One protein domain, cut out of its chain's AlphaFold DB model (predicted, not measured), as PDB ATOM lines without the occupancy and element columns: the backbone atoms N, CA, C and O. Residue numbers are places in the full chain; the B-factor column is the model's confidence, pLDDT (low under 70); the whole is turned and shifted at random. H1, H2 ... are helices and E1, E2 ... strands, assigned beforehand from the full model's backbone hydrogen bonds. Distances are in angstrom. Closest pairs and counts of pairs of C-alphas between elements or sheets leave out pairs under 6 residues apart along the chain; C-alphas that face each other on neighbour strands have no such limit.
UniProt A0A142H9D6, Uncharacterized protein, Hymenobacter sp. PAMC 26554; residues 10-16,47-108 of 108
ATOM      1  N   LEU A  10     141.893 236.958 205.570       86.38
ATOM      2  CA  LEU A  10     141.453 236.153 204.446       86.38
ATOM      3  C   LEU A  10     142.573 235.195 204.066       86.38
ATOM      4  O   LEU A  10     143.717 235.594 203.860       86.38
ATOM      5  N   LEU A  11     142.240 233.919 203.986       85.50
ATOM      6  CA  LEU A  11     143.136 232.862 203.573       85.50
ATOM      7  C   LEU A  11     142.711 232.393 202.193       85.50
ATOM      8  O   LEU A  11     141.563 232.008 201.974       85.50
ATOM      9  N   VAL A  12     143.665 232.418 201.280       84.75
ATOM     10  CA  VAL A  12     143.528 231.903 199.928       84.75
ATOM     11  C   VAL A  12     144.422 230.686 199.828       84.75
ATOM     12  O   VAL A  12     145.612 230.752 200.141       84.75
ATOM     13  N   ASP A  13     143.848 229.570 199.403       82.31
ATOM     14  CA  ASP A  13     144.604 228.340 199.210       82.31
ATOM     15  C   ASP A  13     144.167 227.623 197.939       82.31
ATOM     16  O   ASP A  13     142.985 227.610 197.586       82.31
ATOM     17  N   ASP A  14     145.127 226.993 197.267       80.19
ATOM     18  CA  ASP A  14     144.864 226.105 196.151       80.19
ATOM     19  C   ASP A  14     145.155 224.655 196.542       80.19
ATOM     20  O   ASP A  14     146.259 224.280 196.928       80.19
ATOM     21  N   SER A  15     144.143 223.800 196.416       77.69
ATOM     22  CA  SER A  15     144.260 222.384 196.761       77.69
ATOM     23  C   SER A  15     143.970 221.507 195.551       77.69
ATOM     24  O   SER A  15     143.197 221.862 194.663       77.69
ATOM     25  N   VAL A  16     144.602 220.336 195.497       76.31
ATOM     26  CA  VAL A  16     144.283 219.309 194.500       76.31
ATOM     27  C   VAL A  16     143.588 218.165 195.216       76.31
ATOM     28  O   VAL A  16     144.207 217.428 195.982       76.31
ATOM     29  N   ASN A  47     140.203 228.024 197.107       87.44
ATOM     30  CA  ASN A  47     139.409 228.246 198.307       87.44
ATOM     31  C   ASN A  47     139.669 229.655 198.845       87.44
ATOM     32  O   ASN A  47     140.826 230.065 198.955       87.44
ATOM     33  N   LEU A  48     138.603 230.357 199.233       87.94
ATOM     34  CA  LEU A  48     138.659 231.613 199.974       87.94
ATOM     35  C   LEU A  48     138.020 231.408 201.349       87.94
ATOM     36  O   LEU A  48     136.843 231.062 201.468       87.94
ATOM     37  N   VAL A  49     138.804 231.620 202.398       88.06
ATOM     38  CA  VAL A  49     138.433 231.325 203.782       88.06
ATOM     39  C   VAL A  49     138.626 232.570 204.639       88.06
ATOM     40  O   VAL A  49     139.633 233.259 204.537       88.06
ATOM     41  N   HIS A  50     137.672 232.852 205.514       88.25
ATOM     42  CA  HIS A  50     137.780 233.862 206.558       88.25
ATOM     43  C   HIS A  50     138.311 233.252 207.849       88.25
ATOM     44  O   HIS A  50     137.898 232.157 208.234       88.25
ATOM     45  N   SER A  51     139.169 233.980 208.552       85.31
ATOM     46  CA  SER A  51     139.538 233.667 209.925       85.31
ATOM     47  C   SER A  51     139.528 234.915 210.785       85.31
ATOM     48  O   SER A  51     140.098 235.934 210.414       85.31
ATOM     49  N   SER A  52     138.952 234.817 211.979       83.06
ATOM     50  CA  SER A  52     138.999 235.880 212.988       83.06
ATOM     51  C   SER A  52     140.389 236.049 213.625       83.06
ATOM     52  O   SER A  52     140.585 236.962 214.419       83.06
ATOM     53  N   GLY A  53     141.349 235.164 213.315       77.50
ATOM     54  CA  GLY A  53     142.656 235.094 213.979       77.50
ATOM     55  C   GLY A  53     142.666 234.225 215.242       77.50
ATOM     56  O   GLY A  53     143.740 233.908 215.753       77.50
ATOM     57  N   GLU A  54     141.496 233.785 215.714       78.12
ATOM     58  CA  GLU A  54     141.364 232.853 216.833       78.12
ATOM     59  C   GLU A  54     141.547 231.397 216.384       78.12
ATOM     60  O   GLU A  54     141.154 230.984 215.287       78.12
ATOM     61  N   ALA A  55     142.132 230.582 217.262       72.56
ATOM     62  CA  ALA A  55     142.373 229.175 216.970       72.56
ATOM     63  C   ALA A  55     141.046 228.426 216.734       72.56
ATOM     64  O   ALA A  55     140.234 228.270 217.645       72.56
ATOM     65  N   GLY A  56     140.863 227.916 215.513       72.25
ATOM     66  CA  GLY A  56     139.692 227.123 215.121       72.25
ATOM     67  C   GLY A  56     138.594 227.902 214.392       72.25
ATOM     68  O   GLY A  56     137.654 227.275 213.908       72.25
ATOM     69  N   ASP A  57     138.728 229.222 214.242       81.25
ATOM     70  CA  ASP A  57     137.797 230.038 213.462       81.25
ATOM     71  C   ASP A  57     138.273 230.099 211.997       81.25
ATOM     72  O   ASP A  57     139.017 230.995 211.604       81.25
ATOM     73  N   PHE A  58     137.843 229.122 211.192       81.94
ATOM     74  CA  PHE A  58     138.039 229.087 209.737       81.94
ATOM     75  C   PHE A  58     136.687 228.887 209.047       81.94
ATOM     76  O   PHE A  58     136.106 227.802 209.116       81.94
ATOM     77  N   LEU A  59     136.166 229.931 208.401       84.56
ATOM     78  CA  LEU A  59     134.887 229.897 207.690       84.56
ATOM     79  C   LEU A  59     135.112 229.972 206.174       84.56
ATOM     80  O   LEU A  59     135.633 230.981 205.704       84.56
ATOM     81  N   PRO A  60     134.702 228.963 205.386       84.94
ATOM     82  CA  PRO A  60     134.747 229.068 203.932       84.94
ATOM     83  C   PRO A  60     133.763 230.146 203.462       84.94
ATOM     84  O   PRO A  60     132.594 230.138 203.853       84.94
ATOM     85  N   LEU A  61     134.254 231.085 202.655       85.19
ATOM     86  CA  LEU A  61     133.453 232.151 202.055       85.19
ATOM     87  C   LEU A  61     133.017 231.785 200.640       85.19
ATOM     88  O   LEU A  61     131.859 231.994 200.290       85.19
ATOM     89  N   ASP A  62     133.949 231.248 199.851       87.00
ATOM     90  CA  ASP A  62     133.723 230.818 198.473       87.00
ATOM     91  C   ASP A  62     134.734 229.711 198.116       87.00
ATOM     92  O   ASP A  62     135.861 229.682 198.630       87.00
ATOM     93  N   ASP A  63     134.336 228.809 197.226       86.31
ATOM     94  CA  ASP A  63     135.179 227.772 196.644       86.31
ATOM     95  C   ASP A  63     134.876 227.628 195.152       86.31
ATOM     96  O   ASP A  63     133.725 227.630 194.713       86.31
ATOM     97  N   ARG A  64     135.932 227.529 194.341       87.50
ATOM     98  CA  ARG A  64     135.808 227.402 192.889       87.50
ATOM     99  C   ARG A  64     136.639 226.261 192.366       87.50
ATOM    100  O   ARG A  64     137.770 226.025 192.795       87.50
ATOM    101  N   VAL A  65     136.077 225.568 191.385       85.06
ATOM    102  CA  VAL A  65     136.798 224.513 190.696       85.06
ATOM    103  C   VAL A  65     137.668 225.109 189.607       85.06
ATOM    104  O   VAL A  65     137.183 225.831 188.749       85.06
ATOM    105  N   TYR A  66     138.953 224.773 189.633       82.94
ATOM    106  CA  TYR A  66     139.905 225.202 188.623       82.94
ATOM    107  C   TYR A  66     139.791 224.320 187.374       82.94
ATOM    108  O   TYR A  66     140.245 223.167 187.377       82.94
ATOM    109  N   ALA A  67     139.203 224.874 186.314       82.44
ATOM    110  CA  ALA A  67     138.944 224.185 185.053       82.44
ATOM    111  C   ALA A  67     139.334 225.055 183.835       82.44
ATOM    112  O   ALA A  67     138.478 225.399 183.023       82.44
ATOM    113  N   PRO A  68     140.637 225.343 183.636       80.00
ATOM    114  CA  PRO A  68     141.103 226.284 182.609       80.00
ATOM    115  C   PRO A  68     140.760 225.855 181.173       80.00
ATOM    116  O   PRO A  68     140.696 226.690 180.280       80.00
ATOM    117  N   ASP A  69     140.543 224.559 180.932       76.94
ATOM    118  CA  ASP A  69     140.127 224.056 179.616       76.94
ATOM    119  C   ASP A  69     138.647 224.360 179.311       76.94
ATOM    120  O   ASP A  69     138.259 224.357 178.144       76.94
ATOM    121  N   ASP A  70     137.831 224.594 180.345       80.31
ATOM    122  CA  ASP A  70     136.395 224.859 180.228       80.31
ATOM    123  C   ASP A  70     136.104 226.370 180.244       80.31
ATOM    124  O   ASP A  70     135.275 226.848 179.471       80.31
ATOM    125  N   ASP A  71     136.795 227.128 181.104       80.75
ATOM    126  CA  ASP A  71     136.540 228.558 181.324       80.75
ATOM    127  C   ASP A  71     137.685 229.496 180.904       80.75
ATOM    128  O   ASP A  71     137.488 230.712 180.856       80.75
ATOM    129  N   GLY A  72     138.865 228.964 180.573       83.19
ATOM    130  CA  GLY A  72     140.039 229.755 180.202       83.19
ATOM    131  C   GLY A  72     140.652 230.577 181.340       83.19
ATOM    132  O   GLY A  72     141.551 231.375 181.077       83.19
ATOM    133  N   GLN A  73     140.183 230.420 182.580       84.94
ATOM    134  CA  GLN A  73     140.604 231.228 183.721       84.94
ATOM    135  C   GLN A  73     141.790 230.596 184.445       84.94
ATOM    136  O   GLN A  73     141.913 229.377 184.586       84.94
ATOM    137  N   THR A  74     142.685 231.442 184.948       84.75
ATOM    138  CA  THR A  74     143.731 231.021 185.876       84.75
ATOM    139  C   THR A  74     143.185 230.939 187.303       84.75
ATOM    140  O   THR A  74     142.144 231.506 187.639       84.75
ATOM    141  N   LYS A  75     143.927 230.282 188.203       80.69
ATOM    142  CA  LYS A  75     143.602 230.291 189.642       80.69
ATOM    143  C   LYS A  75     143.519 231.713 190.209       80.69
ATOM    144  O   LYS A  75     142.684 231.972 191.071       80.69
ATOM    145  N   ASN A  76     144.357 232.622 189.709       82.88
ATOM    146  CA  ASN A  76     144.357 234.020 190.132       82.88
ATOM    147  C   ASN A  76     143.117 234.766 189.634       82.88
ATOM    148  O   ASN A  76     142.571 235.563 190.386       82.88
ATOM    149  N   ASP A  77     142.651 234.488 188.414       85.88
ATOM    150  CA  ASP A  77     141.421 235.098 187.889       85.88
ATOM    151  C   ASP A  77     140.209 234.670 188.720       85.88
ATOM    152  O   ASP A  77     139.385 235.501 189.101       85.88
ATOM    153  N   HIS A  78     140.147 233.387 189.093       86.44
ATOM    154  CA  HIS A  78     139.144 232.912 190.039       86.44
ATOM    155  C   HIS A  78     139.251 233.621 191.383       86.44
ATOM    156  O   HIS A  78     138.238 234.102 191.872       86.44
ATOM    157  N   PHE A  79     140.453 233.723 191.955       84.38
ATOM    158  CA  PHE A  79     140.660 234.420 193.221       84.38
ATOM    159  C   PHE A  79     140.182 235.879 193.167       84.38
ATOM    160  O   PHE A  79     139.433 236.289 194.048       84.38
ATOM    161  N   LEU A  80     140.562 236.643 192.137       86.50
ATOM    162  CA  LEU A  80     140.136 238.036 191.985       86.50
ATOM    163  C   LEU A  80     138.612 238.139 191.899       86.50
ATOM    164  O   LEU A  80     138.007 238.929 192.614       86.50
ATOM    165  N   ALA A  81     137.979 237.273 191.110       88.50
ATOM    166  CA  ALA A  81     136.528 237.261 190.983       88.50
ATOM    167  C   ALA A  81     135.803 236.791 192.263       88.50
ATOM    168  O   ALA A  81     134.679 237.221 192.513       88.50
ATOM    169  N   MET A  82     136.404 235.903 193.064       88.38
ATOM    170  CA  MET A  82     135.895 235.526 194.393       88.38
ATOM    171  C   MET A  82     136.010 236.709 195.356       88.38
ATOM    172  O   MET A  82     135.059 237.037 196.059       88.38
ATOM    173  N   PHE A  83     137.161 237.381 195.359       85.62
ATOM    174  CA  PHE A  83     137.416 238.537 196.209       85.62
ATOM    175  C   PHE A  83     136.457 239.691 195.896       85.62
ATOM    176  O   PHE A  83     135.789 240.181 196.803       85.62
ATOM    177  N   ASP A  84     136.313 240.056 194.619       87.06
ATOM    178  CA  ASP A  84     135.399 241.112 194.174       87.06
ATOM    179  C   ASP A  84     133.956 240.823 194.593       87.06
ATOM    180  O   ASP A  84     133.243 241.723 195.039       87.06
ATOM    181  N   GLN A  85     133.527 239.562 194.495       86.31
ATOM    182  CA  GLN A  85     132.192 239.160 194.915       86.31
ATOM    183  C   GLN A  85     132.000 239.342 196.424       86.31
ATOM    184  O   GLN A  85     130.999 239.915 196.849       86.31
ATOM    185  N   VAL A  86     132.954 238.903 197.245       83.06
ATOM    186  CA  VAL A  86     132.813 239.018 198.700       83.06
ATOM    187  C   VAL A  86     132.910 240.475 199.174       83.06
ATOM    188  O   VAL A  86     132.182 240.866 200.090       83.06
ATOM    189  N   VAL A  87     133.747 241.296 198.532       81.44
ATOM    190  CA  VAL A  87     133.818 242.744 198.789       81.44
ATOM    191  C   VAL A  87     132.513 243.434 198.391       81.44
ATOM    192  O   VAL A  87     131.993 244.245 199.155       81.44
ATOM    193  N   ALA A  88     131.940 243.096 197.233       81.94
ATOM    194  CA  ALA A  88     130.665 243.655 196.782       81.94
ATOM    195  C   ALA A  88     129.489 243.275 197.696       81.94
ATOM    196  O   ALA A  88     128.516 244.021 197.801       81.94
ATOM    197  N   GLU A  89     129.575 242.127 198.363       78.69
ATOM    198  CA  GLU A  89     128.583 241.673 199.335       78.69
ATOM    199  C   GLU A  89     128.738 242.341 200.724       78.69
ATOM    200  O   GLU A  89     127.938 242.048 201.612       78.69
ATOM    201  N   ASP A  90     129.724 243.239 200.906       68.31
ATOM    202  CA  ASP A  90     130.057 243.965 202.155       68.31
ATOM    203  C   ASP A  90     130.183 243.036 203.375       68.31
ATOM    204  O   ASP A  90     129.802 243.345 204.504       68.31
ATOM    205  N   LYS A  91     130.685 241.822 203.127       68.19
ATOM    206  CA  LYS A  91     130.770 240.760 204.134       68.19
ATOM    207  C   LYS A  91     132.033 240.831 204.988       68.19
ATOM    208  O   LYS A  91     132.186 239.972 205.852       68.19
ATOM    209  N   LEU A  92     132.947 241.770 204.719       74.56
ATOM    210  CA  LEU A  92     134.315 241.722 205.232       74.56
ATOM    211  C   LEU A  92     134.880 243.081 205.672       74.56
ATOM    212  O   LEU A  92     134.918 244.048 204.921       74.56
ATOM    213  N   LEU A  93     135.434 243.082 206.877       75.81
ATOM    214  CA  LEU A  93     136.222 244.108 207.545       75.81
ATOM    215  C   LEU A  93     137.698 243.706 207.612       75.81
ATOM    216  O   LEU A  93     138.541 244.587 207.798       75.81
ATOM    217  N   ALA A  94     137.997 242.405 207.484       78.56
ATOM    218  CA  ALA A  94     139.340 241.833 207.396       78.56
ATOM    219  C   ALA A  94     140.215 242.638 206.431       78.56
ATOM    220  O   ALA A  94     139.793 242.896 205.312       78.56
ATOM    221  N   ARG A  95     141.435 243.016 206.837       77.44
ATOM    222  CA  ARG A  95     142.325 243.872 206.019       77.44
ATOM    223  C   ARG A  95     143.578 243.184 205.492       77.44
ATOM    224  O   ARG A  95     144.439 243.840 204.913       77.44
ATOM    225  N   THR A  96     143.708 241.882 205.715       77.88
ATOM    226  CA  THR A  96     144.947 241.147 205.440       77.88
ATOM    227  C   THR A  96     144.651 239.847 204.704       77.88
ATOM    228  O   THR A  96     143.820 239.063 205.163       77.88
ATOM    229  N   ILE A  97     145.366 239.587 203.603       80.88
ATOM    230  CA  ILE A  97     145.303 238.318 202.859       80.88
ATOM    231  C   ILE A  97     146.580 237.490 203.055       80.88
ATOM    232  O   ILE A  97     147.695 238.011 202.967       80.88
ATOM    233  N   PHE A  98     146.404 236.178 203.241       78.69
ATOM    234  CA  PHE A  98     147.438 235.144 203.175       78.69
ATOM    235  C   PHE A  98     147.213 234.212 201.975       78.69
ATOM    236  O   PHE A  98     146.089 233.795 201.724       78.69
ATOM    237  N   SER A  99     148.292 233.846 201.274       73.69
ATOM    238  CA  SER A  99     148.304 232.889 200.155       73.69
ATOM    239  C   SER A  99     149.455 231.889 200.329       73.69
ATOM    240  O   SER A  99     150.528 232.267 200.809       73.69
ATOM    241  N   THR A 100     149.271 230.629 199.929       56.34
ATOM    242  CA  THR A 100     150.319 229.586 199.943       56.34
ATOM    243  C   THR A 100     151.445 229.852 198.911       56.34
ATOM    244  O   THR A 100     151.326 230.749 198.074       56.34
ATOM    245  N   PRO A 101     152.641 229.241 199.090       50.31
ATOM    246  CA  PRO A 101     153.870 229.926 199.483       50.31
ATOM    247  C   PRO A 101     154.529 230.744 198.358       50.31
ATOM    248  O   PRO A 101     154.870 230.235 197.292       50.31
ATOM    249  N   GLY A 102     154.803 232.012 198.667       46.75
ATOM    250  CA  GLY A 102     155.534 232.956 197.815       46.75
ATOM    251  C   GLY A 102     155.173 234.413 198.108       46.75
ATOM    252  O   GLY A 102     155.999 235.305 197.923       46.75
ATOM    253  N   THR A 103     153.979 234.645 198.655       52.00
ATOM    254  CA  THR A 103     153.459 235.989 198.908       52.00
ATOM    255  C   THR A 103     153.377 236.246 200.408       52.00
ATOM    256  O   THR A 103     152.752 235.506 201.166       52.00
ATOM    257  N   ARG A 104     154.069 237.298 200.846       53.06
ATOM    258  CA  ARG A 104     154.010 237.838 202.208       53.06
ATOM    259  C   ARG A 104     152.597 238.384 202.446       53.06
ATOM    260  O   ARG A 104     152.006 238.883 201.494       53.06
ATOM    261  N   ALA A 105     152.085 238.310 203.678       58.25
ATOM    262  CA  ALA A 105     150.790 238.897 204.030       58.25
ATOM    263  C   ALA A 105     150.671 240.310 203.441       58.25
ATOM    264  O   ALA A 105     151.533 241.156 203.705       58.25
ATOM    265  N   ALA A 106     149.662 240.522 202.602       65.75
ATOM    266  CA  ALA A 106     149.453 241.783 201.907       65.75
ATOM    267  C   ALA A 106     148.214 242.475 202.488       65.75
ATOM    268  O   ALA A 106     147.208 241.795 202.727       65.75
ATOM    269  N   PRO A 107     148.279 243.795 202.743       67.75
ATOM    270  CA  PRO A 107     147.081 244.556 203.048       67.75
ATOM    271  C   PRO A 107     146.172 244.573 201.815       67.75
ATOM    272  O   PRO A 107     146.677 244.681 200.692       67.75
ATOM    273  N   ILE A 108     144.862 244.450 202.036       65.00
ATOM    274  CA  ILE A 108     143.844 244.641 200.991       65.00
ATOM    275  C   ILE A 108     143.443 246.102 200.839       65.00
ATOM    276  O   ILE A 108     143.489 246.841 201.852       65.00
TER     277      ILE A 108
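This is residues 10 to 16 and 47 to 108 of the 108 residues of an uncharacterized protein of Hymenobacter sp. PAMC 26554 (UniProt A0A142H9D6). A twisted sheet of four strands makes a slab with one long helix, H2, laid slantwise over one face and no named helix over the other. At one end residues 68 to 73, with the small helix H1 among them, stick out from the body; at the opposite end of the long axis is the turn of the E2 and E3 hairpin, and past E4 the tail folds back so that residues 106 to 107 pair beside that edge strand. The printed part has 69 residues, with two named helices and four named strands in the order E1, E2, E3, H1, H2, E4; the sheet runs E3, E2, E1, E4 and is mixed, and the class is mixed, helices and strands. The whole is compact, with a radius of gyration of the C-alphas of 12.4 A, and spans 38 by 27 by 21 A.

In the sheet, the inner strands are E1, residues 10 to 16, and E2, residues 47 to 51; the edge strands are E3, residues 59 to 66, and E4, residues 96 to 99. E1 and E2 are antiparallel at 145 degrees, with N 11 and O 49 at 2.7 A and N 49 and O 11 at 2.8 A, within hydrogen-bond range. E2 and E3 form a hairpin, antiparallel at 167 degrees, with N 50 and O 59 at 2.8 A and N 48 and O 62 at 2.9 A. E1 and E4 are parallel at 13 degrees, with N 12 and O 98 at 2.8 A and N 98 and O 10 at 2.8 A. E3 bends by 52 degrees at residue 62. H2, residues 75 to 88, is on the sheet at a height over the sheet of 8.6 A, giving two layers, a helix on one face of a sheet. It lies over E3 and only just over E2, where 3 of its C-alphas fall. On the local plane its line stands at 30.2 degrees to that of E3, only just slantwise to the strands. The closest C-alphas of E3 and H2 are those of Tyr 66 and Lys 75, 6.4 A apart; those of E2 and H2 are Leu 48 and Met 82, 7.4 A apart. H1, residues 68 to 71, is not on the sheet, and H1 and H2 are only just apart, their closest C-alphas 8.5 A from each other. E3, H1, H2 and E4 form a split strand-helix-strand unit, two strands running the same way with helices between them in the chain and E2 and E1 between them in the sheet; its crossover is right-handed. In H2 every O i to N i+4 pair is within hydrogen-bond range; H1 is too short for such a pair, and its 1 pair of O i to N i+3 is not within range.

E1 begins at C-alpha 10, (141.453, 236.153, 204.446), and measures 19.8 A from first to last C-alpha. E2 measures 12.8 A, and E3, the longest strand by residues, 20.3 A. H1 measures 5.3 A. H2 begins at C-alpha 75, (143.602, 230.291, 189.642), and measures 19.9 A. E4 measures 10.4 A and ends at C-alpha 99, (148.304, 232.889, 200.155).

The two C-alphas farthest apart are those of Glu 54 and Asp 69, at 38.3 A. Residues 17 to 46 are cut out and not printed, and C-alphas 16 and 47 are 10.9 A apart across the cut, on the link from E1 to E2. Of the links printed whole, E3 to H1 and H1 to H2 are tight, E2 to E3 and H2 to E4 are short, and there is no long link. The mean pLDDT of the printed part of this model is 78.7, and residues 90 to 91 and 100 to 108 are under 70. Residue 108 is the chain's last.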